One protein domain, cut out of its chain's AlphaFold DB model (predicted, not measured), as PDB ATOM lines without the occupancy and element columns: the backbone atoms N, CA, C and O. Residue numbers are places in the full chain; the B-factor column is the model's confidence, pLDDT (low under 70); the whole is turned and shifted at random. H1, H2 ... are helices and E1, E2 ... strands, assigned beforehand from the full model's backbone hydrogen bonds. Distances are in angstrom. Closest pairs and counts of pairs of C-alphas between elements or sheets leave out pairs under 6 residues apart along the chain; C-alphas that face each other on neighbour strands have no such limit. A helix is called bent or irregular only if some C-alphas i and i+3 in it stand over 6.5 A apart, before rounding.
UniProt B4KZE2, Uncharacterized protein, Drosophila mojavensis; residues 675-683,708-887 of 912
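This is residues 675 to 683 and 708 to 887 of the 912 residues of an uncharacterized protein of Drosophila mojavensis (UniProt B4KZE2). Two lobes stand next to each other, joined by a long, bent ribbon of two antiparallel strands, E2 and E7. One lobe is the row E3 E4 E5 E6 with H1 and H2 packed on it; the other is the row E8 E9 E10 E11 with H3 on it and H4 in the curl of the sheet, near E1, E7 and E11. The 189 printed residues hold four named helices and eleven named strands, in the order E1 E2 H1 E3 E4 E5 E6 H2 E7 H3 E8 E9 E10 E11 H4, of mixed class. The strands make one branched, strongly twisted sheet, each neighbour pair antiparallel. The whole is compact, with a radius of gyration of the C-alphas of 16.4 A, yet elongated, spanning 51 by 32 by 29 A.

Begin with E2, residues 708 to 724, which bends by 99 degrees at residue 718. Beside its residues 712 to 724 find E7, residues 803 to 814, which bends by 57 degrees at residue 808; N 713 and O 812 are 2.8 A apart, within hydrogen-bond range. On the other side of E2 lie E1, residues 675 to 680, with N 678 and O 710 at 2.9 A, and E6, residues 767 to 771, with N 723 and O 768 at 2.9 A. From E6 go back through E5, residues 759 to 763, with N 761 and O 769 at 2.9 A, and E4, residues 749 to 753, with N 752 and O 760 at 2.8 A. Next is E3, residues 741 to 744, with N 742 and O 751 at 2.8 A; E3 E4 E5 E6 is a meander, each strand the antiparallel neighbour of the one before. Across E7 from E2 look for E11, residues 861 to 865, with N 864 and O 811 at 2.8 A. A second meander runs from E8, residues 835 to 837, through E9, residues 839 to 845, and E10, residues 853 to 857, to E11; N 844 and O 854 are 2.8 A apart. H1, residues 731 to 737, is on the sheet at a height of 8.5 A, over E4 and only just not over E3, onto which 2 of its C-alphas fall. H2, residues 776 to 791, is over E2 and E6 at a height of 9.3 A, and only just slantwise to the strands, at 31 degrees to E2 on the local plane. H3, residues 821 to 828, is on the opposite face from H2, only just over E9, with 3 of its C-alphas. The sheet curls round H4, residues 869 to 883; its closest C-alphas to E11 are Ala 872 and Val 864, 6.2 A apart. Every O i to N i+4 pair is within hydrogen-bond range in H2, against 2 of 3 in H1, 3 of 4 in H3 and 9 of 11 in H4.

Find C-alpha 675 at (-19.256, -1.210, 12.451), where E1 begins. E2 runs 34.2 A to C-alpha 724 at (-45.420, -11.449, 6.275), and E7 runs 31.5 A. H2 is 22.0 A long, E9 19.6 A, and H4 20.4 A, ending at C-alpha 883 at (-18.592, -23.506, 9.252).

The C-alphas farthest apart are those of Thr 708 and Ala 794, 51.6 A. Residues 684 to 707 are not printed, and C-alphas 683 and 708 are 9.5 A apart across the cut. The link from H2 to E7, 11 residues, is long. The mean pLDDT of the printed part is 80.6; under 70 are residue 756, residues 793 to 804 and residues 830 to 838.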
ATOM      1  N   LYS A 675     -19.919  -0.006  11.923       81.44
ATOM      2  CA  LYS A 675     -19.256  -1.210  12.451       81.44
ATOM      3  C   LYS A 675     -19.719  -1.483  13.878       81.44
ATOM      4  O   LYS A 675     -19.581  -0.628  14.747       81.44
ATOM      5  N   ARG A 676     -20.232  -2.689  14.125       85.38
ATOM      6  CA  ARG A 676     -20.572  -3.192  15.466       85.38
ATOM      7  C   ARG A 676     -19.745  -4.428  15.808       85.38
ATOM      8  O   ARG A 676     -19.022  -4.953  14.966       85.38
ATOM      9  N   VAL A 677     -19.847  -4.892  17.049       84.62
ATOM     10  CA  VAL A 677     -19.084  -6.033  17.567       84.62
ATOM     11  C   VAL A 677     -20.042  -7.066  18.155       84.62
ATOM     12  O   VAL A 677     -20.903  -6.716  18.957       84.62
ATOM     13  N   LEU A 678     -19.877  -8.328  17.761       84.88
ATOM     14  CA  LEU A 678     -20.631  -9.479  18.260       84.88
ATOM     15  C   LEU A 678     -19.714 -10.379  19.107       84.88
ATOM     16  O   LEU A 678     -18.569 -10.631  18.733       84.88
ATOM     17  N   GLN A 679     -20.201 -10.869  20.251       84.12
ATOM     18  CA  GLN A 679     -19.479 -11.855  21.066       84.12
ATOM     19  C   GLN A 679     -19.815 -13.271  20.594       84.12
ATOM     20  O   GLN A 679     -20.871 -13.794  20.935       84.12
ATOM     21  N   MET A 680     -18.913 -13.917  19.857       84.25
ATOM     22  CA  MET A 680     -19.172 -15.262  19.343       84.25
ATOM     23  C   MET A 680     -19.098 -16.330  20.448       84.25
ATOM     24  O   MET A 680     -18.198 -16.267  21.301       84.25
ATOM     25  N   PRO A 681     -19.979 -17.351  20.421       80.31
ATOM     26  CA  PRO A 681     -19.849 -18.525  21.273       80.31
ATOM     27  C   PRO A 681     -18.545 -19.264  20.952       80.31
ATOM     28  O   PRO A 681     -18.124 -19.345  19.800       80.31
ATOM     29  N   ALA A 682     -17.896 -19.823  21.971       75.50
ATOM     30  CA  ALA A 682     -16.665 -20.575  21.762       75.50
ATOM     31  C   ALA A 682     -16.926 -21.916  21.061       75.50
ATOM     32  O   ALA A 682     -17.948 -22.569  21.268       75.50
ATOM     33  N   LEU A 683     -15.965 -22.331  20.237       77.38
ATOM     34  CA  LEU A 683     -16.097 -23.509  19.385       77.38
ATOM     35  C   LEU A 683     -15.994 -24.829  20.172       77.38
ATOM     36  O   LEU A 683     -15.176 -24.923  21.092       77.38
ATOM     37  N   THR A 708     -15.156 -14.914  21.385       75.69
ATOM     38  CA  THR A 708     -14.377 -14.239  20.350       75.69
ATOM     39  C   THR A 708     -15.132 -12.995  19.902       75.69
ATOM     40  O   THR A 708     -16.198 -13.094  19.301       75.69
ATOM     41  N   SER A 709     -14.580 -11.828  20.220       81.25
ATOM     42  CA  SER A 709     -15.062 -10.536  19.735       81.25
ATOM     43  C   SER A 709     -14.896 -10.474  18.215       81.25
ATOM     44  O   SER A 709     -13.772 -10.516  17.716       81.25
ATOM     45  N   MET A 710     -16.005 -10.424  17.477       85.06
ATOM     46  CA  MET A 710     -16.024 -10.414  16.016       85.06
ATOM     47  C   MET A 710     -16.628  -9.099  15.503       85.06
ATOM     48  O   MET A 710     -17.767  -8.780  15.858       85.06
ATOM     49  N   PRO A 711     -15.916  -8.330  14.660       84.94
ATOM     50  CA  PRO A 711     -16.491  -7.159  14.016       84.94
ATOM     51  C   PRO A 711     -17.516  -7.579  12.954       84.94
ATOM     52  O   PRO A 711     -17.282  -8.498  12.167       84.94
ATOM     53  N   VAL A 712     -18.641  -6.868  12.922       87.69
ATOM     54  CA  VAL A 712     -19.692  -6.983  11.908       87.69
ATOM     55  C   VAL A 712     -19.887  -5.604  11.283       87.69
ATOM     56  O   VAL A 712     -20.294  -4.657  11.959       87.69
ATOM     57  N   GLU A 713     -19.579  -5.473   9.996       88.56
ATOM     58  CA  GLU A 713     -19.788  -4.239   9.237       88.56
ATOM     59  C   GLU A 713     -21.222  -4.199   8.707       88.56
ATOM     60  O   GLU A 713     -21.679  -5.141   8.067       88.56
ATOM     61  N   MET A 714     -21.946  -3.113   8.950       86.50
ATOM     62  CA  MET A 714     -23.297  -2.902   8.433       86.50
ATOM     63  C   MET A 714     -23.204  -1.941   7.254       86.50
ATOM     64  O   MET A 714     -22.874  -0.770   7.445       86.50
ATOM     65  N   LYS A 715     -23.439  -2.452   6.041       85.00
ATOM     66  CA  LYS A 715     -23.322  -1.686   4.789       85.00
ATOM     67  C   LYS A 715     -24.679  -1.489   4.138       85.00
ATOM     68  O   LYS A 715     -25.551  -2.353   4.244       85.00
ATOM     69  N   MET A 716     -24.833  -0.360   3.454       79.31
ATOM     70  CA  MET A 716     -26.023  -0.061   2.666       79.31
ATOM     71  C   MET A 716     -25.925  -0.738   1.292       79.31
ATOM     72  O   MET A 716     -24.877  -0.731   0.650       79.31
ATOM     73  N   VAL A 717     -27.012  -1.373   0.867       79.69
ATOM     74  CA  VAL A 717     -27.134  -2.236  -0.314       79.69
ATOM     75  C   VAL A 717     -28.503  -1.974  -0.961       79.69
ATOM     76  O   VAL A 717     -29.395  -1.386  -0.348       79.69
ATOM     77  N   ARG A 718     -28.685  -2.404  -2.217       76.81
ATOM     78  CA  ARG A 718     -29.986  -2.368  -2.910       76.81
ATOM     79  C   ARG A 718     -31.104  -2.946  -2.034       76.81
ATOM     80  O   ARG A 718     -30.904  -3.949  -1.351       76.81
ATOM     81  N   VAL A 719     -32.272  -2.306  -2.108       74.56
ATOM     82  CA  VAL A 719     -33.444  -2.630  -1.285       74.56
ATOM     83  C   VAL A 719     -33.809  -4.109  -1.412       74.56
ATOM     84  O   VAL A 719     -33.993  -4.622  -2.515       74.56
ATOM     85  N   TYR A 720     -33.959  -4.760  -0.267       83.12
ATOM     86  CA  TYR A 720     -34.562  -6.077  -0.118       83.12
ATOM     87  C   TYR A 720     -35.753  -5.960   0.844       83.12
ATOM     88  O   TYR A 720     -35.868  -4.976   1.580       83.12
ATOM     89  N   SER A 721     -36.675  -6.917   0.837       83.19
ATOM     90  CA  SER A 721     -37.847  -6.876   1.721       83.19
ATOM     91  C   SER A 721     -38.091  -8.206   2.403       83.19
ATOM     92  O   SER A 721     -37.933  -9.267   1.799       83.19
ATOM     93  N   THR A 722     -38.529  -8.138   3.659       84.81
ATOM     94  CA  THR A 722     -39.315  -9.216   4.256       84.81
ATOM     95  C   THR A 722     -40.791  -8.890   4.144       84.81
ATOM     96  O   THR A 722     -41.197  -7.753   4.385       84.81
ATOM     97  N   VAL A 723     -41.597  -9.900   3.851       84.50
ATOM     98  CA  VAL A 723     -43.052  -9.793   3.783       84.50
ATOM     99  C   VAL A 723     -43.644 -10.868   4.685       84.50
ATOM    100  O   VAL A 723     -43.202 -12.017   4.658       84.50
ATOM    101  N   GLN A 724     -44.635 -10.500   5.491       82.88
ATOM    102  CA  GLN A 724     -45.420 -11.449   6.275       82.88
ATOM    103  C   GLN A 724     -46.793 -11.621   5.619       82.88
ATOM    104  O   GLN A 724     -47.538 -10.655   5.471       82.88
ATOM    105  N   ALA A 725     -47.116 -12.854   5.230       73.94
ATOM    106  CA  ALA A 725     -48.423 -13.261   4.711       73.94
ATOM    107  C   ALA A 725     -49.432 -13.600   5.831       73.94
ATOM    108  O   ALA A 725     -50.563 -13.972   5.542       73.94
ATOM    109  N   ASN A 726     -49.012 -13.519   7.104       77.31
ATOM    110  CA  ASN A 726     -49.805 -13.741   8.326       77.31
ATOM    111  C   ASN A 726     -50.599 -15.066   8.400       77.31
ATOM    112  O   ASN A 726     -51.473 -15.231   9.248       77.31
ATOM    113  N   ARG A 727     -50.248 -16.045   7.562       77.00
ATOM    114  CA  ARG A 727     -50.862 -17.373   7.464       77.00
ATOM    115  C   ARG A 727     -49.761 -18.429   7.351       77.00
ATOM    116  O   ARG A 727     -48.724 -18.165   6.747       77.00
ATOM    117  N   ARG A 728     -49.968 -19.623   7.915       78.81
ATOM    118  CA  ARG A 728     -49.059 -20.758   7.673       78.81
ATOM    119  C   ARG A 728     -49.165 -21.197   6.213       78.81
ATOM    120  O   ARG A 728     -50.268 -21.267   5.680       78.81
ATOM    121  N   ILE A 729     -48.023 -21.467   5.592       82.94
ATOM    122  CA  ILE A 729     -47.918 -21.833   4.174       82.94
ATOM    123  C   ILE A 729     -47.477 -23.287   4.091       82.94
ATOM    124  O   ILE A 729     -46.391 -23.613   4.571       82.94
ATOM    125  N   ASP A 730     -48.255 -24.144   3.435       82.50
ATOM    126  CA  ASP A 730     -47.845 -25.523   3.170       82.50
ATOM    127  C   ASP A 730     -46.861 -25.565   1.998       82.50
ATOM    128  O   ASP A 730     -47.197 -25.771   0.834       82.50
ATOM    129  N   VAL A 731     -45.597 -25.323   2.354       82.19
ATOM    130  CA  VAL A 731     -44.449 -25.117   1.458       82.19
ATOM    131  C   VAL A 731     -44.323 -26.212   0.389       82.19
ATOM    132  O   VAL A 731     -43.956 -25.920  -0.745       82.19
ATOM    133  N   SER A 732     -44.676 -27.456   0.729       80.69
ATOM    134  CA  SER A 732     -44.664 -28.610  -0.179       80.69
ATOM    135  C   SER A 732     -45.712 -28.536  -1.298       80.69
ATOM    136  O   SER A 732     -45.470 -29.072  -2.374       80.69
ATOM    137  N   GLN A 733     -46.867 -27.901  -1.060       81.31
ATOM    138  CA  GLN A 733     -47.888 -27.659  -2.087       81.31
ATOM    139  C   GLN A 733     -47.487 -26.456  -2.944       81.31
ATOM    140  O   GLN A 733     -47.445 -26.558  -4.166       81.31
ATOM    141  N   LEU A 734     -47.056 -25.365  -2.300       81.75
ATOM    142  CA  LEU A 734     -46.578 -24.162  -2.988       81.75
ATOM    143  C   LEU A 734     -45.382 -24.452  -3.924       81.75
ATOM    144  O   LEU A 734     -45.236 -23.820  -4.965       81.75
ATOM    145  N   ALA A 735     -44.548 -25.446  -3.595       81.81
ATOM    146  CA  ALA A 735     -43.461 -25.928  -4.449       81.81
ATOM    147  C   ALA A 735     -43.923 -26.543  -5.787       81.81
ATOM    148  O   ALA A 735     -43.130 -26.608  -6.721       81.81
ATOM    149  N   LEU A 736     -45.179 -26.996  -5.888       82.06
ATOM    150  CA  LEU A 736     -45.784 -27.521  -7.119       82.06
ATOM    151  C   LEU A 736     -46.470 -26.418  -7.947       82.06
ATOM    152  O   LEU A 736     -46.650 -26.575  -9.151       82.06
ATOM    153  N   GLU A 737     -46.830 -25.299  -7.312       81.06
ATOM    154  CA  GLU A 737     -47.506 -24.136  -7.917       81.06
ATOM    155  C   GLU A 737     -46.530 -23.031  -8.376       81.06
ATOM    156  O   GLU A 737     -46.923 -22.054  -9.032       81.06
ATOM    157  N   LEU A 738     -45.252 -23.147  -7.997       81.38
ATOM    158  CA  LEU A 738     -44.210 -22.161  -8.268       81.38
ATOM    159  C   LEU A 738     -43.159 -22.675  -9.254       81.38
ATOM    160  O   LEU A 738     -42.282 -23.474  -8.937       81.38
ATOM    161  N   ASP A 739     -43.210 -22.097 -10.447       75.00
ATOM    162  CA  ASP A 739     -42.207 -22.221 -11.496       75.00
ATOM    163  C   ASP A 739     -40.813 -21.837 -10.962       75.00
ATOM    164  O   ASP A 739     -40.656 -20.820 -10.280       75.00
ATOM    165  N   ASN A 740     -39.791 -22.639 -11.277       79.25
ATOM    166  CA  ASN A 740     -38.405 -22.453 -10.816       79.25
ATOM    167  C   ASN A 740     -38.234 -22.386  -9.280       79.25
ATOM    168  O   ASN A 740     -37.365 -21.668  -8.770       79.25
ATOM    169  N   ALA A 741     -39.054 -23.136  -8.535       81.81
ATOM    170  CA  ALA A 741     -38.901 -23.315  -7.096       81.81
ATOM    171  C   ALA A 741     -38.072 -24.566  -6.737       81.81
ATOM    172  O   ALA A 741     -38.235 -25.641  -7.311       81.81
ATOM    173  N   ILE A 742     -37.192 -24.424  -5.746       82.88
ATOM    174  CA  ILE A 742     -36.353 -25.480  -5.175       82.88
ATOM    175  C   ILE A 742     -36.752 -25.661  -3.709       82.88
ATOM    176  O   ILE A 742     -36.554 -24.761  -2.886       82.88
ATOM    177  N   TYR A 743     -37.315 -26.825  -3.387       82.25
ATOM    178  CA  TYR A 743     -37.702 -27.212  -2.031       82.25
ATOM    179  C   TYR A 743     -36.719 -28.226  -1.442       82.25
ATOM    180  O   TYR A 743     -36.260 -29.128  -2.142       82.25
ATOM    181  N   ASN A 744     -36.448 -28.120  -0.142       79.00
ATOM    182  CA  ASN A 744     -35.744 -29.145   0.625       79.00
ATOM    183  C   ASN A 744     -36.543 -29.452   1.904       79.00
ATOM    184  O   ASN A 744     -36.806 -28.552   2.710       79.00
ATOM    185  N   SER A 745     -36.903 -30.725   2.089       74.62
ATOM    186  CA  SER A 745     -37.670 -31.246   3.231       74.62
ATOM    187  C   SER A 745     -37.030 -30.969   4.587       74.62
ATOM    188  O   SER A 745     -37.735 -30.769   5.574       74.62
ATOM    189  N   ASP A 746     -35.703 -30.941   4.642       72.31
ATOM    190  CA  ASP A 746     -34.943 -30.958   5.891       72.31
ATOM    191  C   ASP A 746     -34.749 -29.526   6.413       72.31
ATOM    192  O   ASP A 746     -34.819 -29.254   7.621       72.31
ATOM    193  N   ILE A 747     -34.582 -28.595   5.464       77.56
ATOM    194  CA  ILE A 747     -34.453 -27.150   5.685       77.56
ATOM    195  C   ILE A 747     -35.835 -26.478   5.812       77.56
ATOM    196  O   ILE A 747     -35.934 -25.459   6.488       77.56
ATOM    197  N   GLN A 748     -36.903 -27.062   5.248       78.88
ATOM    198  CA  GLN A 748     -38.302 -26.593   5.353       78.88
ATOM    199  C   GLN A 748     -38.522 -25.156   4.831       78.88
ATOM    200  O   GLN A 748     -39.374 -24.410   5.323       78.88
ATOM    201  N   VAL A 749     -37.740 -24.771   3.820       84.81
ATOM    202  CA  VAL A 749     -37.786 -23.472   3.134       84.81
ATOM    203  C   VAL A 749     -37.833 -23.713   1.630       84.81
ATOM    204  O   VAL A 749     -37.116 -24.572   1.115       84.81
ATOM    205  N   LEU A 750     -38.654 -22.933   0.928       86.62
ATOM    206  CA  LEU A 750     -38.650 -22.861  -0.530       86.62
ATOM    207  C   LEU A 750     -37.723 -21.737  -0.989       86.62
ATOM    208  O   LEU A 750     -37.789 -20.637  -0.443       86.62
ATOM    209  N   GLN A 751     -36.904 -21.990  -2.004       88.50
ATOM    210  CA  GLN A 751     -36.162 -20.968  -2.743       88.50
ATOM    211  C   GLN A 751     -36.770 -20.834  -4.139       88.50
ATOM    212  O   GLN A 751     -36.871 -21.834  -4.836       88.50
ATOM    213  N   GLN A 752     -37.115 -19.626  -4.580       87.38
ATOM    214  CA  GLN A 752     -37.551 -19.362  -5.953       87.38
ATOM    215  C   GLN A 752     -36.602 -18.377  -6.642       87.38
ATOM    216  O   GLN A 752     -36.243 -17.342  -6.072       87.38
ATOM    217  N   SER A 753     -36.195 -18.706  -7.867       85.38
ATOM    218  CA  SER A 753     -35.363 -17.856  -8.726       85.38
ATOM    219  C   SER A 753     -36.182 -17.219  -9.846       85.38
ATOM    220  O   SER A 753     -36.898 -17.925 -10.556       85.38
ATOM    221  N   TYR A 754     -36.007 -15.914 -10.059       82.19
ATOM    222  CA  TYR A 754     -36.647 -15.175 -11.150       82.19
ATOM    223  C   TYR A 754     -35.632 -14.736 -12.209       82.19
ATOM    224  O   TYR A 754     -34.498 -14.381 -11.887       82.19
ATOM    225  N   GLU A 755     -36.070 -14.663 -13.467       71.94
ATOM    226  CA  GLU A 755     -35.239 -14.343 -14.643       71.94
ATOM    227  C   GLU A 755     -34.476 -13.011 -14.520       71.94
ATOM    228  O   GLU A 755     -33.351 -12.873 -14.994       71.94
ATOM    229  N   ALA A 756     -35.033 -12.032 -13.798       68.31
ATOM    230  CA  ALA A 756     -34.366 -10.757 -13.531       68.31
ATOM    231  C   ALA A 756     -33.167 -10.856 -12.550       68.31
ATOM    232  O   ALA A 756     -32.521  -9.838 -12.276       68.31
ATOM    233  N   GLY A 757     -32.839 -12.045 -12.032       74.38
ATOM    234  CA  GLY A 757     -31.679 -12.312 -11.170       74.38
ATOM    235  C   GLY A 757     -31.903 -12.037  -9.680       74.38
ATOM    236  O   GLY A 757     -30.939 -11.944  -8.920       74.38
ATOM    237  N   HIS A 758     -33.159 -11.879  -9.259       84.81
ATOM    238  CA  HIS A 758     -33.531 -11.756  -7.852       84.81
ATOM    239  C   HIS A 758     -34.086 -13.081  -7.322       84.81
ATOM    240  O   HIS A 758     -34.599 -13.908  -8.079       84.81
ATOM    241  N   MET A 759     -33.954 -13.277  -6.013       87.31
ATOM    242  CA  MET A 759     -34.256 -14.533  -5.330       87.31
ATOM    243  C   MET A 759     -35.275 -14.287  -4.224       87.31
ATOM    244  O   MET A 759     -35.133 -13.325  -3.464       87.31
ATOM    245  N   ALA A 760     -36.264 -15.170  -4.108       88.88
ATOM    246  CA  ALA A 760     -37.184 -15.206  -2.980       88.88
ATOM    247  C   ALA A 760     -36.977 -16.475  -2.146       88.88
ATOM    248  O   ALA A 760     -36.726 -17.551  -2.688       88.88
ATOM    249  N   TRP A 761     -37.133 -16.355  -0.828       89.50
ATOM    250  CA  TRP A 761     -37.217 -17.487   0.093       89.50
ATOM    251  C   TRP A 761     -38.511 -17.419   0.895       89.50
ATOM    252  O   TRP A 761     -38.901 -16.336   1.334       89.50
ATOM    253  N   ILE A 762     -39.174 -18.563   1.071       90.31
ATOM    254  CA  ILE A 762     -40.500 -18.676   1.692       90.31
ATOM    255  C   ILE A 762     -40.442 -19.731   2.801       90.31
ATOM    256  O   ILE A 762     -40.018 -20.865   2.575       90.31
ATOM    257  N   TRP A 763     -40.876 -19.350   4.003       89.69
ATOM    258  CA  TRP A 763     -40.917 -20.202   5.193       89.69
ATOM    259  C   TRP A 763     -42.352 -20.637   5.507       89.69
ATOM    260  O   TRP A 763     -43.296 -19.862   5.340       89.69
ATOM    261  N   GLN A 764     -42.511 -21.828   6.099       85.81
ATOM    262  CA  GLN A 764     -43.805 -22.350   6.574       85.81
ATOM    263  C   GLN A 764     -44.533 -21.398   7.551       85.81
ATOM    264  O   GLN A 764     -45.757 -21.435   7.677       85.81
ATOM    265  N   THR A 765     -43.795 -20.501   8.215       84.25
ATOM    266  CA  THR A 765     -44.308 -19.456   9.119       84.25
ATOM    267  C   THR A 765     -45.085 -18.329   8.429       84.25
ATOM    268  O   THR A 765     -45.530 -17.414   9.117       84.25
ATOM    269  N   GLY A 766     -45.213 -18.333   7.098       81.69
ATOM    270  CA  GLY A 766     -45.818 -17.220   6.359       81.69
ATOM    271  C   GLY A 766     -44.872 -16.045   6.129       81.69
ATOM    272  O   GLY A 766     -45.313 -14.953   5.781       81.69
ATOM    273  N   SER A 767     -43.574 -16.237   6.361       87.81
ATOM    274  CA  SER A 767     -42.548 -15.223   6.113       87.81
ATOM    275  C   SER A 767     -41.936 -15.423   4.730       87.81
ATOM    276  O   SER A 767     -41.705 -16.556   4.311       87.81
ATOM    277  N   ILE A 768     -41.648 -14.320   4.045       89.44
ATOM    278  CA  ILE A 768     -41.016 -14.267   2.725       89.44
ATOM    279  C   ILE A 768     -39.849 -13.275   2.806       89.44
ATOM    280  O   ILE A 768     -39.982 -12.247   3.468       89.44
ATOM    281  N   LEU A 769     -38.728 -13.548   2.136       89.94
ATOM    282  CA  LEU A 769     -37.611 -12.611   1.949       89.94
ATOM    283  C   LEU A 769     -37.273 -12.525   0.457       89.94
ATOM    284  O   LEU A 769     -37.007 -13.560  -0.147       89.94
ATOM    285  N   ILE A 770     -37.229 -11.319  -0.115       89.81
ATOM    286  CA  ILE A 770     -36.879 -11.070  -1.525       89.81
ATOM    287  C   ILE A 770     -35.581 -10.256  -1.586       89.81
ATOM    288  O   ILE A 770     -35.540  -9.135  -1.080       89.81
ATOM    289  N   VAL A 771     -34.529 -10.796  -2.213       87.50
ATOM    290  CA  VAL A 771     -33.173 -10.204  -2.273       87.50
ATOM    291  C   VAL A 771     -32.699 -10.034  -3.723       87.50
ATOM    292  O   VAL A 771     -33.082 -10.791  -4.611       87.50
ATOM    293  N   ASN A 772     -31.814  -9.055  -3.949       81.88
ATOM    294  CA  ASN A 772     -31.205  -8.708  -5.244       81.88
ATOM    295  C   ASN A 772     -32.182  -8.139  -6.295       81.88
ATOM    296  O   ASN A 772     -31.925  -8.194  -7.499       81.88
ATOM    297  N   ALA A 773     -33.294  -7.544  -5.856       78.88
ATOM    298  CA  ALA A 773     -34.182  -6.799  -6.742       78.88
ATOM    299  C   ALA A 773     -33.445  -5.607  -7.391       78.88
ATOM    300  O   ALA A 773     -32.767  -4.826  -6.717       78.88
ATOM    301  N   ARG A 774     -33.590  -5.446  -8.714       79.69
ATOM    302  CA  ARG A 774     -32.949  -4.345  -9.464       79.69
ATOM    303  C   ARG A 774     -33.611  -2.986  -9.212       79.69
ATOM    304  O   ARG A 774     -32.955  -1.960  -9.357       79.69
ATOM    305  N   SER A 775     -34.891  -2.971  -8.833       81.19
ATOM    306  CA  SER A 775     -35.651  -1.761  -8.503       81.19
ATOM    307  C   SER A 775     -36.710  -2.048  -7.431       81.19
ATOM    308  O   SER A 775     -37.165  -3.184  -7.282       81.19
ATOM    309  N   LYS A 776     -37.151  -1.005  -6.711       79.62
ATOM    310  CA  LYS A 776     -38.255  -1.110  -5.736       79.62
ATOM    311  C   LYS A 776     -39.581  -1.509  -6.403       79.62
ATOM    312  O   LYS A 776     -40.389  -2.183  -5.776       79.62
ATOM    313  N   ALA A 777     -39.790  -1.135  -7.668       81.75
ATOM    314  CA  ALA A 777     -40.972  -1.532  -8.431       81.75
ATOM    315  C   ALA A 777     -41.016  -3.054  -8.652       81.75
ATOM    316  O   ALA A 777     -42.014  -3.674  -8.307       81.75
ATOM    317  N   LEU A 778     -39.914  -3.659  -9.116       83.06
ATOM    318  CA  LEU A 778     -39.821  -5.114  -9.303       83.06
ATOM    319  C   LEU A 778     -39.980  -5.881  -7.983       83.06
ATOM    320  O   LEU A 778     -40.616  -6.924  -7.969       83.06
ATOM    321  N   LEU A 779     -39.446  -5.354  -6.877       84.31
ATOM    322  CA  LEU A 779     -39.621  -5.930  -5.538       84.31
ATOM    323  C   LEU A 779     -41.097  -5.951  -5.105       84.31
ATOM    324  O   LEU A 779     -41.567  -6.955  -4.576       84.31
ATOM    325  N   LEU A 780     -41.830  -4.853  -5.321       83.00
ATOM    326  CA  LEU A 780     -43.254  -4.765  -4.981       83.00
ATOM    327  C   LEU A 780     -44.123  -5.626  -5.905       83.00
ATOM    328  O   LEU A 780     -45.120  -6.187  -5.456       83.00
ATOM    329  N   ASP A 781     -43.749  -5.734  -7.178       85.88
ATOM    330  CA  ASP A 781     -44.439  -6.560  -8.164       85.88
ATOM    331  C   ASP A 781     -44.280  -8.054  -7.851       85.88
ATOM    332  O   ASP A 781     -45.273  -8.758  -7.689       85.88
ATOM    333  N   THR A 782     -43.056  -8.525  -7.593       85.81
ATOM    334  CA  THR A 782     -42.827  -9.935  -7.241       85.81
ATOM    335  C   THR A 782     -43.352 -10.298  -5.856       85.81
ATOM    336  O   THR A 782     -43.877 -11.396  -5.676       85.81
ATOM    337  N   GLN A 783     -43.353  -9.357  -4.903       86.25
ATOM    338  CA  GLN A 783     -44.130  -9.489  -3.668       86.25
ATOM    339  C   GLN A 783     -45.624  -9.714  -3.958       86.25
ATOM    340  O   GLN A 783     -46.226 -10.608  -3.363       86.25
ATOM    341  N   ARG A 784     -46.243  -8.908  -4.832       84.50
ATOM    342  CA  ARG A 784     -47.666  -9.048  -5.187       84.50
ATOM    343  C   ARG A 784     -47.935 -10.384  -5.871       84.50
ATOM    344  O   ARG A 784     -48.885 -11.055  -5.485       84.50
ATOM    345  N   THR A 785     -47.089 -10.802  -6.812       86.06
ATOM    346  CA  THR A 785     -47.195 -12.105  -7.487       86.06
ATOM    347  C   THR A 785     -47.113 -13.269  -6.497       86.06
ATOM    348  O   THR A 785     -47.928 -14.187  -6.565       86.06
ATOM    349  N   LEU A 786     -46.177 -13.222  -5.541       85.00
ATOM    350  CA  LEU A 786     -46.057 -14.236  -4.491       85.00
ATOM    351  C   LEU A 786     -47.282 -14.268  -3.578       85.00
ATOM    352  O   LEU A 786     -47.842 -15.337  -3.352       85.00
ATOM    353  N   LEU A 787     -47.735 -13.113  -3.085       83.38
ATOM    354  CA  LEU A 787     -48.922 -13.031  -2.231       83.38
ATOM    355  C   LEU A 787     -50.196 -13.479  -2.965       83.38
ATOM    356  O   LEU A 787     -51.020 -14.155  -2.358       83.38
ATOM    357  N   ALA A 788     -50.338 -13.172  -4.258       82.81
ATOM    358  CA  ALA A 788     -51.463 -13.618  -5.081       82.81
ATOM    359  C   ALA A 788     -51.492 -15.143  -5.264       82.81
ATOM    360  O   ALA A 788     -52.570 -15.735  -5.226       82.81
ATOM    361  N   LYS A 789     -50.324 -15.790  -5.417       81.75
ATOM    362  CA  LYS A 789     -50.226 -17.259  -5.437       81.75
ATOM    363  C   LYS A 789     -50.488 -17.867  -4.045       81.75
ATOM    364  O   LYS A 789     -51.248 -18.816  -3.944       81.75
ATOM    365  N   ILE A 790     -49.951 -17.284  -2.967       79.12
ATOM    366  CA  ILE A 790     -50.056 -17.813  -1.587       79.12
ATOM    367  C   ILE A 790     -51.454 -17.641  -0.955       79.12
ATOM    368  O   ILE A 790     -51.886 -18.492  -0.180       79.12
ATOM    369  N   LEU A 791     -52.144 -16.527  -1.222       75.25
ATOM    370  CA  LEU A 791     -53.452 -16.200  -0.627       75.25
ATOM    371  C   LEU A 791     -54.630 -16.446  -1.586       75.25
ATOM    372  O   LEU A 791     -55.788 -16.380  -1.173       75.25
ATOM    373  N   GLY A 792     -54.341 -16.729  -2.858       71.19
ATOM    374  CA  GLY A 792     -55.321 -16.761  -3.937       71.19
ATOM    375  C   GLY A 792     -55.708 -15.355  -4.410       71.19
ATOM    376  O   GLY A 792     -55.896 -14.430  -3.615       71.19
ATOM    377  N   ALA A 793     -55.879 -15.199  -5.727       54.50
ATOM    378  CA  ALA A 793     -56.081 -13.901  -6.380       54.50
ATOM    379  C   ALA A 793     -57.223 -13.051  -5.773       54.50
ATOM    380  O   ALA A 793     -57.105 -11.827  -5.702       54.50
ATOM    381  N   ALA A 794     -58.288 -13.697  -5.285       44.22
ATOM    382  CA  ALA A 794     -59.437 -13.040  -4.663       44.22
ATOM    383  C   ALA A 794     -59.104 -12.311  -3.345       44.22
ATOM    384  O   ALA A 794     -59.675 -11.258  -3.076       44.22
ATOM    385  N   GLN A 795     -58.170 -12.824  -2.535       53.06
ATOM    386  CA  GLN A 795     -57.829 -12.217  -1.239       53.06
ATOM    387  C   GLN A 795     -56.835 -11.055  -1.391       53.06
ATOM    388  O   GLN A 795     -56.876 -10.099  -0.619       53.06
ATOM    389  N   THR A 796     -55.993 -11.067  -2.432       51.62
ATOM    390  CA  THR A 796     -54.980 -10.020  -2.678       51.62
ATOM    391  C   THR A 796     -55.531  -8.600  -2.832       51.62
ATOM    392  O   THR A 796     -54.781  -7.646  -2.641       51.62
ATOM    393  N   ILE A 797     -56.817  -8.439  -3.160       50.19
ATOM    394  CA  ILE A 797     -57.453  -7.125  -3.351       50.19
ATOM    395  C   ILE A 797     -57.753  -6.436  -2.003       50.19
ATOM    396  O   ILE A 797     -57.796  -5.210  -1.941       50.19
ATOM    397  N   GLN A 798     -57.897  -7.195  -0.908       43.97
ATOM    398  CA  GLN A 798     -58.298  -6.678   0.410       43.97
ATOM    399  C   GLN A 798     -57.156  -6.536   1.435       43.97
ATOM    400  O   GLN A 798     -57.422  -6.183   2.581       43.97
ATOM    401  N   LEU A 799     -55.885  -6.770   1.068       47.25
ATOM    402  CA  LEU A 799     -54.746  -6.645   1.997       47.25
ATOM    403  C   LEU A 799     -53.819  -5.445   1.688       47.25
ATOM    404  O   LEU A 799     -52.699  -5.637   1.203       47.25
ATOM    405  N   PRO A 800     -54.191  -4.207   2.078       47.25
ATOM    406  CA  PRO A 800     -53.251  -3.083   2.160       47.25
ATOM    407  C   PRO A 800     -52.249  -3.220   3.330       47.25
ATOM    408  O   PRO A 800     -51.372  -2.374   3.492       47.25
ATOM    409  N   HIS A 801     -52.368  -4.274   4.151       47.44
ATOM    410  CA  HIS A 801     -51.632  -4.469   5.409       47.44
ATOM    411  C   HIS A 801     -50.755  -5.735   5.448       47.44
ATOM    412  O   HIS A 801     -50.416  -6.232   6.520       47.44
ATOM    413  N   CYS A 802     -50.335  -6.264   4.294       52.44
ATOM    414  CA  CYS A 802     -49.188  -7.178   4.273       52.44
ATOM    415  C   CYS A 802     -47.950  -6.411   4.761       52.44
ATOM    416  O   CYS A 802     -47.520  -5.469   4.093       52.44
ATOM    417  N   ASN A 803     -47.381  -6.808   5.907       60.38
ATOM    418  CA  ASN A 803     -46.260  -6.121   6.563       60.38
ATOM    419  C   ASN A 803     -44.971  -6.239   5.731       60.38
ATOM    420  O   ASN A 803     -44.117  -7.096   5.960       60.38
ATOM    421  N   ALA A 804     -44.869  -5.377   4.722       66.50
ATOM    422  CA  ALA A 804     -43.813  -5.324   3.725       66.50
ATOM    423  C   ALA A 804     -42.645  -4.482   4.242       66.50
ATOM    424  O   ALA A 804     -42.435  -3.343   3.816       66.50
ATOM    425  N   VAL A 805     -41.902  -5.012   5.209       72.69
ATOM    426  CA  VAL A 805     -40.795  -4.276   5.820       72.69
ATOM    427  C   VAL A 805     -39.593  -4.318   4.875       72.69
ATOM    428  O   VAL A 805     -39.030  -5.376   4.592       72.69
ATOM    429  N   HIS A 806     -39.232  -3.155   4.336       76.25
ATOM    430  CA  HIS A 806     -38.114  -2.991   3.409       76.25
ATOM    431  C   HIS A 806     -36.842  -2.637   4.190       76.25
ATOM    432  O   HIS A 806     -36.875  -1.760   5.052       76.25
ATOM    433  N   SER A 807     -35.713  -3.258   3.852       78.88
ATOM    434  CA  SER A 807     -34.387  -2.917   4.378       78.88
ATOM    435  C   SER A 807     -33.408  -2.649   3.241       78.88
ATOM    436  O   SER A 807     -33.554  -3.131   2.118       78.88
ATOM    437  N   GLN A 808     -32.393  -1.850   3.543       81.88
ATOM    438  CA  GLN A 808     -31.226  -1.620   2.691       81.88
ATOM    439  C   GLN A 808     -29.933  -2.070   3.385       81.88
ATOM    440  O   GLN A 808     -28.860  -1.977   2.806       81.88
ATOM    441  N   MET A 809     -30.003  -2.554   4.627       85.00
ATOM    442  CA  MET A 809     -28.829  -2.768   5.467       85.00
ATOM    443  C   MET A 809     -28.430  -4.242   5.487       85.00
ATOM    444  O   MET A 809     -29.257  -5.100   5.784       85.00
ATOM    445  N   VAL A 810     -27.175  -4.556   5.176       89.56
ATOM    446  CA  VAL A 810     -26.644  -5.930   5.162       89.56
ATOM    447  C   VAL A 810     -25.536  -6.061   6.198       89.56
ATOM    448  O   VAL A 810     -24.649  -5.211   6.279       89.56
ATOM    449  N   HIS A 811     -25.584  -7.134   6.988       89.12
ATOM    450  CA  HIS A 811     -24.580  -7.431   8.007       89.12
ATOM    451  C   HIS A 811     -23.464  -8.291   7.413       89.12
ATOM    452  O   HIS A 811     -23.708  -9.418   6.987       89.12
ATOM    453  N   ILE A 812     -22.241  -7.775   7.395       91.19
ATOM    454  CA  ILE A 812     -21.060  -8.433   6.836       91.19
ATOM    455  C   ILE A 812     -20.136  -8.854   7.975       91.19
ATOM    456  O   ILE A 812     -19.643  -8.013   8.724       91.19
ATOM    457  N   ALA A 813     -19.883 -10.154   8.091       90.75
ATOM    458  CA  ALA A 813     -18.932 -10.732   9.034       90.75
ATOM    459  C   ALA A 813     -17.762 -11.385   8.287       90.75
ATOM    460  O   ALA A 813     -17.954 -11.986   7.231       90.75
ATOM    461  N   GLN A 814     -16.561 -11.310   8.861       91.25
ATOM    462  CA  GLN A 814     -15.382 -12.032   8.380       91.25
ATOM    463  C   GLN A 814     -14.983 -13.091   9.410       91.25
ATOM    464  O   GLN A 814     -14.551 -12.765  10.516       91.25
ATOM    465  N   PHE A 815     -15.088 -14.365   9.042       88.69
ATOM    466  CA  PHE A 815     -14.595 -15.467   9.865       88.69
ATOM    467  C   PHE A 815     -13.082 -15.647   9.683       88.69
ATOM    468  O   PHE A 815     -12.504 -15.318   8.648       88.69
ATOM    469  N   THR A 816     -12.409 -16.190  10.699       83.25
ATOM    470  CA  THR A 816     -10.939 -16.322  10.727       83.25
ATOM    471  C   THR A 816     -10.407 -17.542   9.953       83.25
ATOM    472  O   THR A 816      -9.223 -17.879  10.042       83.25
ATOM    473  N   TRP A 817     -11.266 -18.210   9.176       84.44
ATOM    474  CA  TRP A 817     -10.958 -19.397   8.380       84.44
ATOM    475  C   TRP A 817     -11.714 -19.405   7.044       84.44
ATOM    476  O   TRP A 817     -12.785 -18.819   6.918       84.44
ATOM    477  N   GLN A 818     -11.159 -20.118   6.061       86.06
ATOM    478  CA  GLN A 818     -11.794 -20.376   4.765       86.06
ATOM    479  C   GLN A 818     -12.755 -21.569   4.855       86.06
ATOM    480  O   GLN A 818     -12.535 -22.498   5.641       86.06
ATOM    481  N   ILE A 819     -13.808 -21.551   4.039       87.88
ATOM    482  CA  ILE A 819     -14.945 -22.478   4.135       87.88
ATOM    483  C   ILE A 819     -14.969 -23.403   2.913       87.88
ATOM    484  O   ILE A 819     -14.812 -22.959   1.772       87.88
ATOM    485  N   ASN A 820     -15.178 -24.704   3.128       86.00
ATOM    486  CA  ASN A 820     -15.342 -25.649   2.031       86.00
ATOM    487  C   ASN A 820     -16.761 -25.585   1.448       86.00
ATOM    488  O   ASN A 820     -17.624 -26.364   1.842       86.00
ATOM    489  N   ILE A 821     -17.002 -24.651   0.518       85.38
ATOM    490  CA  ILE A 821     -18.334 -24.455  -0.078       85.38
ATOM    491  C   ILE A 821     -18.917 -25.746  -0.651       85.38
ATOM    492  O   ILE A 821     -20.080 -25.997  -0.404       85.38
ATOM    493  N   GLU A 822     -18.152 -26.560  -1.378       83.00
ATOM    494  CA  GLU A 822     -18.683 -27.754  -2.064       83.00
ATOM    495  C   GLU A 822     -19.279 -28.783  -1.085       83.00
ATOM    496  O   GLU A 822     -20.290 -29.414  -1.367       83.00
ATOM    497  N   GLU A 823     -18.676 -28.916   0.095       81.31
ATOM    498  CA  GLU A 823     -19.124 -29.796   1.183       81.31
ATOM    499  C   GLU A 823     -20.245 -29.140   2.011       81.31
ATOM    500  O   GLU A 823     -21.197 -29.796   2.436       81.31
ATOM    501  N   PHE A 824     -20.164 -27.820   2.199       83.50
ATOM    502  CA  PHE A 824     -21.182 -27.021   2.877       83.50
ATOM    503  C   PHE A 824     -22.476 -26.896   2.052       83.50
ATOM    504  O   PHE A 824     -23.555 -26.907   2.636       83.50
ATOM    505  N   SER A 825     -22.397 -26.821   0.719       82.69
ATOM    506  CA  SER A 825     -23.558 -26.691  -0.166       82.69
ATOM    507  C   SER A 825     -24.346 -27.993  -0.230       82.69
ATOM    508  O   SER A 825     -25.551 -27.989   0.003       82.69
ATOM    509  N   GLN A 826     -23.641 -29.119  -0.393       79.19
ATOM    510  CA  GLN A 826     -24.194 -30.474  -0.279       79.19
ATOM    511  C   GLN A 826     -24.900 -30.735   1.064       79.19
ATOM    512  O   GLN A 826     -25.789 -31.578   1.122       79.19
ATOM    513  N   SER A 827     -24.507 -30.026   2.130       76.06
ATOM    514  CA  SER A 827     -25.023 -30.239   3.489       76.06
ATOM    515  C   SER A 827     -26.092 -29.226   3.931       76.06
ATOM    516  O   SER A 827     -26.921 -29.564   4.773       76.06
ATOM    517  N   TYR A 828     -26.064 -27.980   3.430       74.56
ATOM    518  CA  TYR A 828     -26.828 -26.865   4.017       74.56
ATOM    519  C   TYR A 828     -27.363 -25.793   3.045       74.56
ATOM    520  O   TYR A 828     -27.975 -24.834   3.526       74.56
ATOM    521  N   SER A 829     -27.160 -25.888   1.723       73.88
ATOM    522  CA  SER A 829     -27.793 -24.953   0.771       73.88
ATOM    523  C   SER A 829     -28.914 -25.598  -0.035       73.88
ATOM    524  O   SER A 829     -28.930 -26.800  -0.281       73.88
ATOM    525  N   LEU A 830     -29.885 -24.776  -0.442       68.69
ATOM    526  CA  LEU A 830     -31.047 -25.226  -1.215       68.69
ATOM    527  C   LEU A 830     -30.665 -25.534  -2.672       68.69
ATOM    528  O   LEU A 830     -31.106 -26.535  -3.223       68.69
ATOM    529  N   SER A 831     -29.789 -24.724  -3.277       59.91
ATOM    530  CA  SER A 831     -29.107 -25.063  -4.531       59.91
ATOM    531  C   SER A 831     -27.829 -25.858  -4.243       59.91
ATOM    532  O   SER A 831     -27.001 -25.412  -3.448       59.91
ATOM    533  N   ALA A 832     -27.646 -27.006  -4.899       51.78
ATOM    534  CA  ALA A 832     -26.434 -27.822  -4.755       51.78
ATOM    535  C   ALA A 832     -25.203 -27.173  -5.419       51.78
ATOM    536  O   ALA A 832     -24.082 -27.291  -4.912       51.78
ATOM    537  N   GLU A 833     -25.418 -26.469  -6.534       56.72
ATOM    538  CA  GLU A 833     -24.367 -25.757  -7.260       56.72
ATOM    539  C   GLU A 833     -23.951 -24.469  -6.520       56.72
ATOM    540  O   GLU A 833     -24.814 -23.686  -6.098       56.72
ATOM    541  N   PRO A 834     -22.638 -24.222  -6.348       59.88
ATOM    542  CA  PRO A 834     -22.139 -22.966  -5.809       59.88
ATOM    543  C   PRO A 834     -22.268 -21.864  -6.862       59.88
ATOM    544  O   PRO A 834     -21.683 -21.954  -7.936       59.88
ATOM    545  N   MET A 835     -22.988 -20.792  -6.545       60.22
ATOM    546  CA  MET A 835     -23.215 -19.670  -7.462       60.22
ATOM    547  C   MET A 835     -21.912 -18.897  -7.748       60.22
ATOM    548  O   MET A 835     -20.960 -18.946  -6.959       60.22
ATOM    549  N   HIS A 836     -21.843 -18.203  -8.890       58.00
ATOM    550  CA  HIS A 836     -20.615 -17.591  -9.426       58.00
ATOM    551  C   HIS A 836     -20.786 -16.088  -9.750       58.00
ATOM    552  O   HIS A 836     -20.787 -15.691 -10.912       58.00
ATOM    553  N   ASP A 837     -20.854 -15.237  -8.720       54.53
ATOM    554  CA  ASP A 837     -20.728 -13.772  -8.871       54.53
ATOM    555  C   ASP A 837     -19.273 -13.370  -8.567       54.53
ATOM    556  O   ASP A 837     -18.977 -12.995  -7.432       54.53
ATOM    557  N   SER A 838     -18.366 -13.536  -9.540       59.78
ATOM    558  CA  SER A 838     -16.890 -13.338  -9.474       59.78
ATOM    559  C   SER A 838     -16.103 -14.104  -8.388       59.78
ATOM    560  O   SER A 838     -14.904 -14.329  -8.541       59.78
ATOM    561  N   ALA A 839     -16.767 -14.591  -7.343       72.25
ATOM    562  CA  ALA A 839     -16.278 -15.526  -6.343       72.25
ATOM    563  C   ALA A 839     -17.350 -16.591  -6.070       72.25
ATOM    564  O   ALA A 839     -18.550 -16.335  -6.204       72.25
ATOM    565  N   ARG A 840     -16.927 -17.790  -5.655       80.88
ATOM    566  CA  ARG A 840     -17.857 -18.872  -5.303       80.88
ATOM    567  C   ARG A 840     -18.557 -18.565  -3.980       80.88
ATOM    568  O   ARG A 840     -17.907 -18.161  -3.009       80.88
ATOM    569  N   TYR A 841     -19.868 -18.785  -3.938       85.19
ATOM    570  CA  TYR A 841     -20.685 -18.631  -2.733       85.19
ATOM    571  C   TYR A 841     -21.846 -19.636  -2.680       85.19
ATOM    572  O   TYR A 841     -22.245 -20.203  -3.697       85.19
ATOM    573  N   ALA A 842     -22.419 -19.820  -1.490       85.12
ATOM    574  CA  ALA A 842     -23.666 -20.558  -1.279       85.12
ATOM    575  C   ALA A 842     -24.660 -19.743  -0.436       85.12
ATOM    576  O   ALA A 842     -24.259 -18.912   0.385       85.12
ATOM    577  N   HIS A 843     -25.958 -19.989  -0.629       87.31
ATOM    578  CA  HIS A 843     -27.020 -19.442   0.218       87.31
ATOM    579  C   HIS A 843     -27.320 -20.403   1.371       87.31
ATOM    580  O   HIS A 843     -27.677 -21.556   1.138       87.31
ATOM    581  N   TYR A 844     -27.215 -19.918   2.606       89.31
ATOM    582  CA  TYR A 844     -27.608 -20.632   3.817       89.31
ATOM    583  C   TYR A 844     -28.889 -20.035   4.402       89.31
ATOM    584  O   TYR A 844     -29.001 -18.815   4.572       89.31
ATOM    585  N   VAL A 845     -29.832 -20.909   4.750       88.19
ATOM    586  CA  VAL A 845     -31.137 -20.563   5.325       88.19
ATOM    587  C   VAL A 845     -31.472 -21.558   6.434       88.19
ATOM    588  O   VAL A 845     -31.083 -22.720   6.358       88.19
ATOM    589  N   HIS A 846     -32.182 -21.123   7.478       85.38
ATOM    590  CA  HIS A 846     -32.484 -21.968   8.634       85.38
ATOM    591  C   HIS A 846     -33.947 -21.836   9.067       85.38
ATOM    592  O   HIS A 846     -34.427 -20.730   9.312       85.38
ATOM    593  N   LYS A 847     -34.646 -22.965   9.248       84.38
ATOM    594  CA  LYS A 847     -36.081 -22.985   9.591       84.38
ATOM    595  C   LYS A 847     -36.468 -22.175  10.825       84.38
ATOM    596  O   LYS A 847     -37.508 -21.529  10.830       84.38
ATOM    597  N   THR A 848     -35.630 -22.170  11.866       83.88
ATOM    598  CA  THR A 848     -35.937 -21.457  13.122       83.88
ATOM    599  C   THR A 848     -35.605 -19.961  13.087       83.88
ATOM    600  O   THR A 848     -35.627 -19.330  14.142       83.88
ATOM    601  N   VAL A 849     -35.177 -19.405  11.949       85.75
ATOM    602  CA  VAL A 849     -34.953 -17.959  11.804       85.75
ATOM    603  C   VAL A 849     -35.620 -17.508  10.497       85.75
ATOM    604  O   VAL A 849     -34.991 -17.537   9.438       85.75
ATOM    605  N   PRO A 850     -36.927 -17.190  10.535       83.25
ATOM    606  CA  PRO A 850     -37.675 -16.810   9.345       83.25
ATOM    607  C   PRO A 850     -37.308 -15.403   8.861       83.25
ATOM    608  O   PRO A 850     -37.012 -14.520   9.664       83.25
ATOM    609  N   GLY A 851     -37.344 -15.188   7.543       83.25
ATOM    610  CA  GLY A 851     -37.016 -13.894   6.935       83.25
ATOM    611  C   GLY A 851     -35.520 -13.550   6.922       83.25
ATOM    612  O   GLY A 851     -35.183 -12.370   6.866       83.25
ATOM    613  N   VAL A 852     -34.622 -14.544   6.997       89.00
ATOM    614  CA  VAL A 852     -33.162 -14.327   7.069       89.00
ATOM    615  C   VAL A 852     -32.392 -15.262   6.152       89.00
ATOM    616  O   VAL A 852     -32.538 -16.479   6.237       89.00
ATOM    617  N   VAL A 853     -31.509 -14.707   5.324       90.88
ATOM    618  CA  VAL A 853     -30.647 -15.484   4.420       90.88
ATOM    619  C   VAL A 853     -29.214 -14.998   4.535       90.88
ATOM    620  O   VAL A 853     -28.959 -13.796   4.626       90.88
ATOM    621  N   ALA A 854     -28.271 -15.937   4.514       91.19
ATOM    622  CA  ALA A 854     -26.847 -15.650   4.517       91.19
ATOM    623  C   ALA A 854     -26.185 -16.101   3.208       91.19
ATOM    624  O   ALA A 854     -26.318 -17.254   2.803       91.19
ATOM    625  N   LYS A 855     -25.433 -15.207   2.566       90.62
ATOM    626  CA  LYS A 855     -24.552 -15.494   1.427       90.62
ATOM    627  C   LYS A 855     -23.146 -15.756   1.974       90.62
ATOM    628  O   LYS A 855     -22.510 -14.846   2.505       90.62
ATOM    629  N   VAL A 856     -22.708 -17.013   1.912       90.62
ATOM    630  CA  VAL A 856     -21.461 -17.523   2.510       90.62
ATOM    631  C   VAL A 856     -20.406 -17.699   1.418       90.62
ATOM    632  O   VAL A 856     -20.644 -18.429   0.457       90.62
ATOM    633  N   TYR A 857     -19.247 -17.053   1.568       89.94
ATOM    634  CA  TYR A 857     -18.159 -17.052   0.583       89.94
ATOM    635  C   TYR A 857     -16.971 -17.933   1.004       89.94
ATOM    636  O   TYR A 857     -16.710 -18.162   2.186       89.94
ATOM    637  N   GLU A 858     -16.181 -18.374   0.020       87.69
ATOM    638  CA  GLU A 858     -15.045 -19.295   0.210       87.69
ATOM    639  C   GLU A 858     -13.932 -18.685   1.084       87.69
ATOM    640  O   GLU A 858     -13.262 -19.380   1.852       87.69
ATOM    641  N   SER A 859     -13.806 -17.357   1.021       86.69
ATOM    642  CA  SER A 859     -12.912 -16.501   1.807       86.69
ATOM    643  C   SER A 859     -13.242 -16.412   3.304       86.69
ATOM    644  O   SER A 859     -12.458 -15.832   4.056       86.69
ATOM    645  N   GLY A 860     -14.390 -16.934   3.748       84.44
ATOM    646  CA  GLY A 860     -14.893 -16.733   5.111       84.44
ATOM    647  C   GLY A 860     -15.650 -15.413   5.316       84.44
ATOM    648  O   GLY A 860     -16.040 -15.119   6.444       84.44
ATOM    649  N   VAL A 861     -15.884 -14.630   4.254       90.25
ATOM    650  CA  VAL A 861     -16.866 -13.531   4.273       90.25
ATOM    651  C   VAL A 861     -18.276 -14.127   4.340       90.25
ATOM    652  O   VAL A 861     -18.582 -15.097   3.643       90.25
ATOM    653  N   ILE A 862     -19.156 -13.529   5.141       91.75
ATOM    654  CA  ILE A 862     -20.585 -13.856   5.194       91.75
ATOM    655  C   ILE A 862     -21.398 -12.563   5.156       91.75
ATOM    656  O   ILE A 862     -21.184 -11.679   5.983       91.75
ATOM    657  N   HIS A 863     -22.346 -12.462   4.222       92.50
ATOM    658  CA  HIS A 863     -23.335 -11.380   4.164       92.50
ATOM    659  C   HIS A 863     -24.691 -11.905   4.644       92.50
ATOM    660  O   HIS A 863     -25.206 -12.854   4.059       92.50
ATOM    661  N   VAL A 864     -25.289 -11.296   5.667       92.38
ATOM    662  CA  VAL A 864     -26.607 -11.672   6.204       92.38
ATOM    663  C   VAL A 864     -27.628 -10.576   5.906       92.38
ATOM    664  O   VAL A 864     -27.463  -9.424   6.315       92.38
ATOM    665  N   TYR A 865     -28.691 -10.960   5.200       90.88
ATOM    666  CA  TYR A 865     -29.863 -10.142   4.898       90.88
ATOM    667  C   TYR A 865     -30.890 -10.359   6.014       90.88
ATOM    668  O   TYR A 865     -31.350 -11.484   6.214       90.88
ATOM    669  N   ALA A 866     -31.181  -9.306   6.779       89.50
ATOM    670  CA  ALA A 866     -31.884  -9.365   8.057       89.50
ATOM    671  C   ALA A 866     -32.513  -8.009   8.415       89.50
ATOM    672  O   ALA A 866     -31.842  -6.982   8.397       89.50
ATOM    673  N   MET A 867     -33.781  -8.008   8.834       83.94
ATOM    674  CA  MET A 867     -34.472  -6.774   9.247       83.94
ATOM    675  C   MET A 867     -34.009  -6.206  10.594       83.94
ATOM    676  O   MET A 867     -34.231  -5.032  10.871       83.94
ATOM    677  N   SER A 868     -33.406  -7.037  11.444       85.81
ATOM    678  CA  SER A 868     -32.933  -6.657  12.774       85.81
ATOM    679  C   SER A 868     -31.560  -7.263  13.042       85.81
ATOM    680  O   SER A 868     -31.300  -8.419  12.696       85.81
ATOM    681  N   SER A 869     -30.704  -6.490  13.710       87.56
ATOM    682  CA  SER A 869     -29.352  -6.891  14.102       87.56
ATOM    683  C   SER A 869     -29.341  -8.138  14.986       87.56
ATOM    684  O   SER A 869     -28.536  -9.030  14.740       87.56
ATOM    685  N   SER A 870     -30.263  -8.255  15.947       88.44
ATOM    686  CA  SER A 870     -30.352  -9.423  16.837       88.44
ATOM    687  C   SER A 870     -30.679 -10.711  16.076       88.44
ATOM    688  O   SER A 870     -30.107 -11.768  16.330       88.44
ATOM    689  N   LEU A 871     -31.563 -10.617  15.086       89.81
ATOM    690  CA  LEU A 871     -31.953 -11.732  14.228       89.81
ATOM    691  C   LEU A 871     -30.826 -12.100  13.239       89.81
ATOM    692  O   LEU A 871     -30.600 -13.290  13.006       89.81
ATOM    693  N   ALA A 872     -30.041 -11.124  12.765       90.31
ATOM    694  CA  ALA A 872     -28.790 -11.384  12.047       90.31
ATOM    695  C   ALA A 872     -27.763 -12.126  12.924       90.31
ATOM    696  O   ALA A 872     -27.113 -13.064  12.459       90.31
ATOM    697  N   ASP A 873     -27.655 -11.754  14.203       91.25
ATOM    698  CA  ASP A 873     -26.705 -12.352  15.145       91.25
ATOM    699  C   ASP A 873     -27.010 -13.826  15.410       91.25
ATOM    700  O   ASP A 873     -26.110 -14.657  15.298       91.25
ATOM    701  N   THR A 874     -28.283 -14.200  15.596       91.75
ATOM    702  CA  THR A 874     -28.655 -15.624  15.735       91.75
ATOM    703  C   THR A 874     -28.318 -16.481  14.504       91.75
ATOM    704  O   THR A 874     -28.197 -17.703  14.626       91.75
ATOM    705  N   MET A 875     -28.161 -15.876  13.319       91.38
ATOM    706  CA  MET A 875     -27.694 -16.561  12.107       91.38
ATOM    707  C   MET A 875     -26.165 -16.604  12.025       91.38
ATOM    708  O   MET A 875     -25.614 -17.646  11.666       91.38
ATOM    709  N   LEU A 876     -25.473 -15.526  12.412       91.50
ATOM    710  CA  LEU A 876     -24.009 -15.492  12.497       91.50
ATOM    711  C   LEU A 876     -23.470 -16.499  13.523       91.50
ATOM    712  O   LEU A 876     -22.520 -17.216  13.216       91.50
ATOM    713  N   GLU A 877     -24.092 -16.619  14.699       90.50
ATOM    714  CA  GLU A 877     -23.724 -17.608  15.722       90.50
ATOM    715  C   GLU A 877     -23.853 -19.051  15.210       90.50
ATOM    716  O   GLU A 877     -22.935 -19.859  15.372       90.50
ATOM    717  N   LYS A 878     -24.963 -19.373  14.530       89.06
ATOM    718  CA  LYS A 878     -25.193 -20.704  13.939       89.06
ATOM    719  C   LYS A 878     -24.178 -21.008  12.841       89.06
ATOM    720  O   LYS A 878     -23.571 -22.077  12.849       89.06
ATOM    721  N   LEU A 879     -23.933 -20.058  11.939       89.31
ATOM    722  CA  LEU A 879     -22.929 -20.203  10.884       89.31
ATOM    723  C   LEU A 879     -21.512 -20.349  11.440       89.31
ATOM    724  O   LEU A 879     -20.738 -21.143  10.911       89.31
ATOM    725  N   TYR A 880     -21.165 -19.647  12.517       89.12
ATOM    726  CA  TYR A 880     -19.857 -19.759  13.162       89.12
ATOM    727  C   TYR A 880     -19.606 -21.168  13.713       89.12
ATOM    728  O   TYR A 880     -18.524 -21.722  13.521       89.12
ATOM    729  N   LEU A 881     -20.623 -21.790  14.320       86.81
ATOM    730  CA  LEU A 881     -20.545 -23.173  14.798       86.81
ATOM    731  C   LEU A 881     -20.509 -24.197  13.648       86.81
ATOM    732  O   LEU A 881     -19.703 -25.124  13.691       86.81
ATOM    733  N   LEU A 882     -21.333 -24.026  12.606       85.06
ATOM    734  CA  LEU A 882     -21.402 -24.953  11.466       85.06
ATOM    735  C   LEU A 882     -20.145 -24.895  10.582       85.06
ATOM    736  O   LEU A 882     -19.508 -25.913  10.311       85.06
ATOM    737  N   THR A 883     -19.741 -23.697  10.158       85.75
ATOM    738  CA  THR A 883     -18.592 -23.506   9.252       85.75
ATOM    739  C   THR A 883     -17.248 -23.827   9.908       85.75
ATOM    740  O   THR A 883     -16.264 -24.028   9.199       85.75
ATOM    741  N   ALA A 884     -17.181 -23.910  11.243       81.94
ATOM    742  CA  ALA A 884     -15.992 -24.377  11.950       81.94
ATOM    743  C   ALA A 884     -15.692 -25.867  11.700       81.94
ATOM    744  O   ALA A 884     -14.531 -26.265  11.803       81.94
ATOM    745  N   ASN A 885     -16.702 -26.667  11.335       81.50
ATOM    746  CA  ASN A 885     -16.515 -28.060  10.922       81.50
ATOM    747  C   ASN A 885     -15.969 -28.135   9.487       81.50
ATOM    748  O   ASN A 885     -14.949 -28.779   9.249       81.50
ATOM    749  N   HIS A 886     -16.573 -27.391   8.553       78.19
ATOM    750  CA  HIS A 886     -16.221 -27.373   7.122       78.19
ATOM    751  C   HIS A 886     -15.071 -26.406   6.797       78.19
ATOM    752  O   HIS A 886     -15.097 -25.659   5.815       78.19
ATOM    753  N   ARG A 887     -14.045 -26.394   7.652       81.88
ATOM    754  CA  ARG A 887     -12.835 -25.592   7.459       81.88
ATOM    755  C   ARG A 887     -11.999 -26.161   6.327       81.88
ATOM    756  O   ARG A 887     -11.519 -27.290   6.427       81.88
TER     757      ARG A 887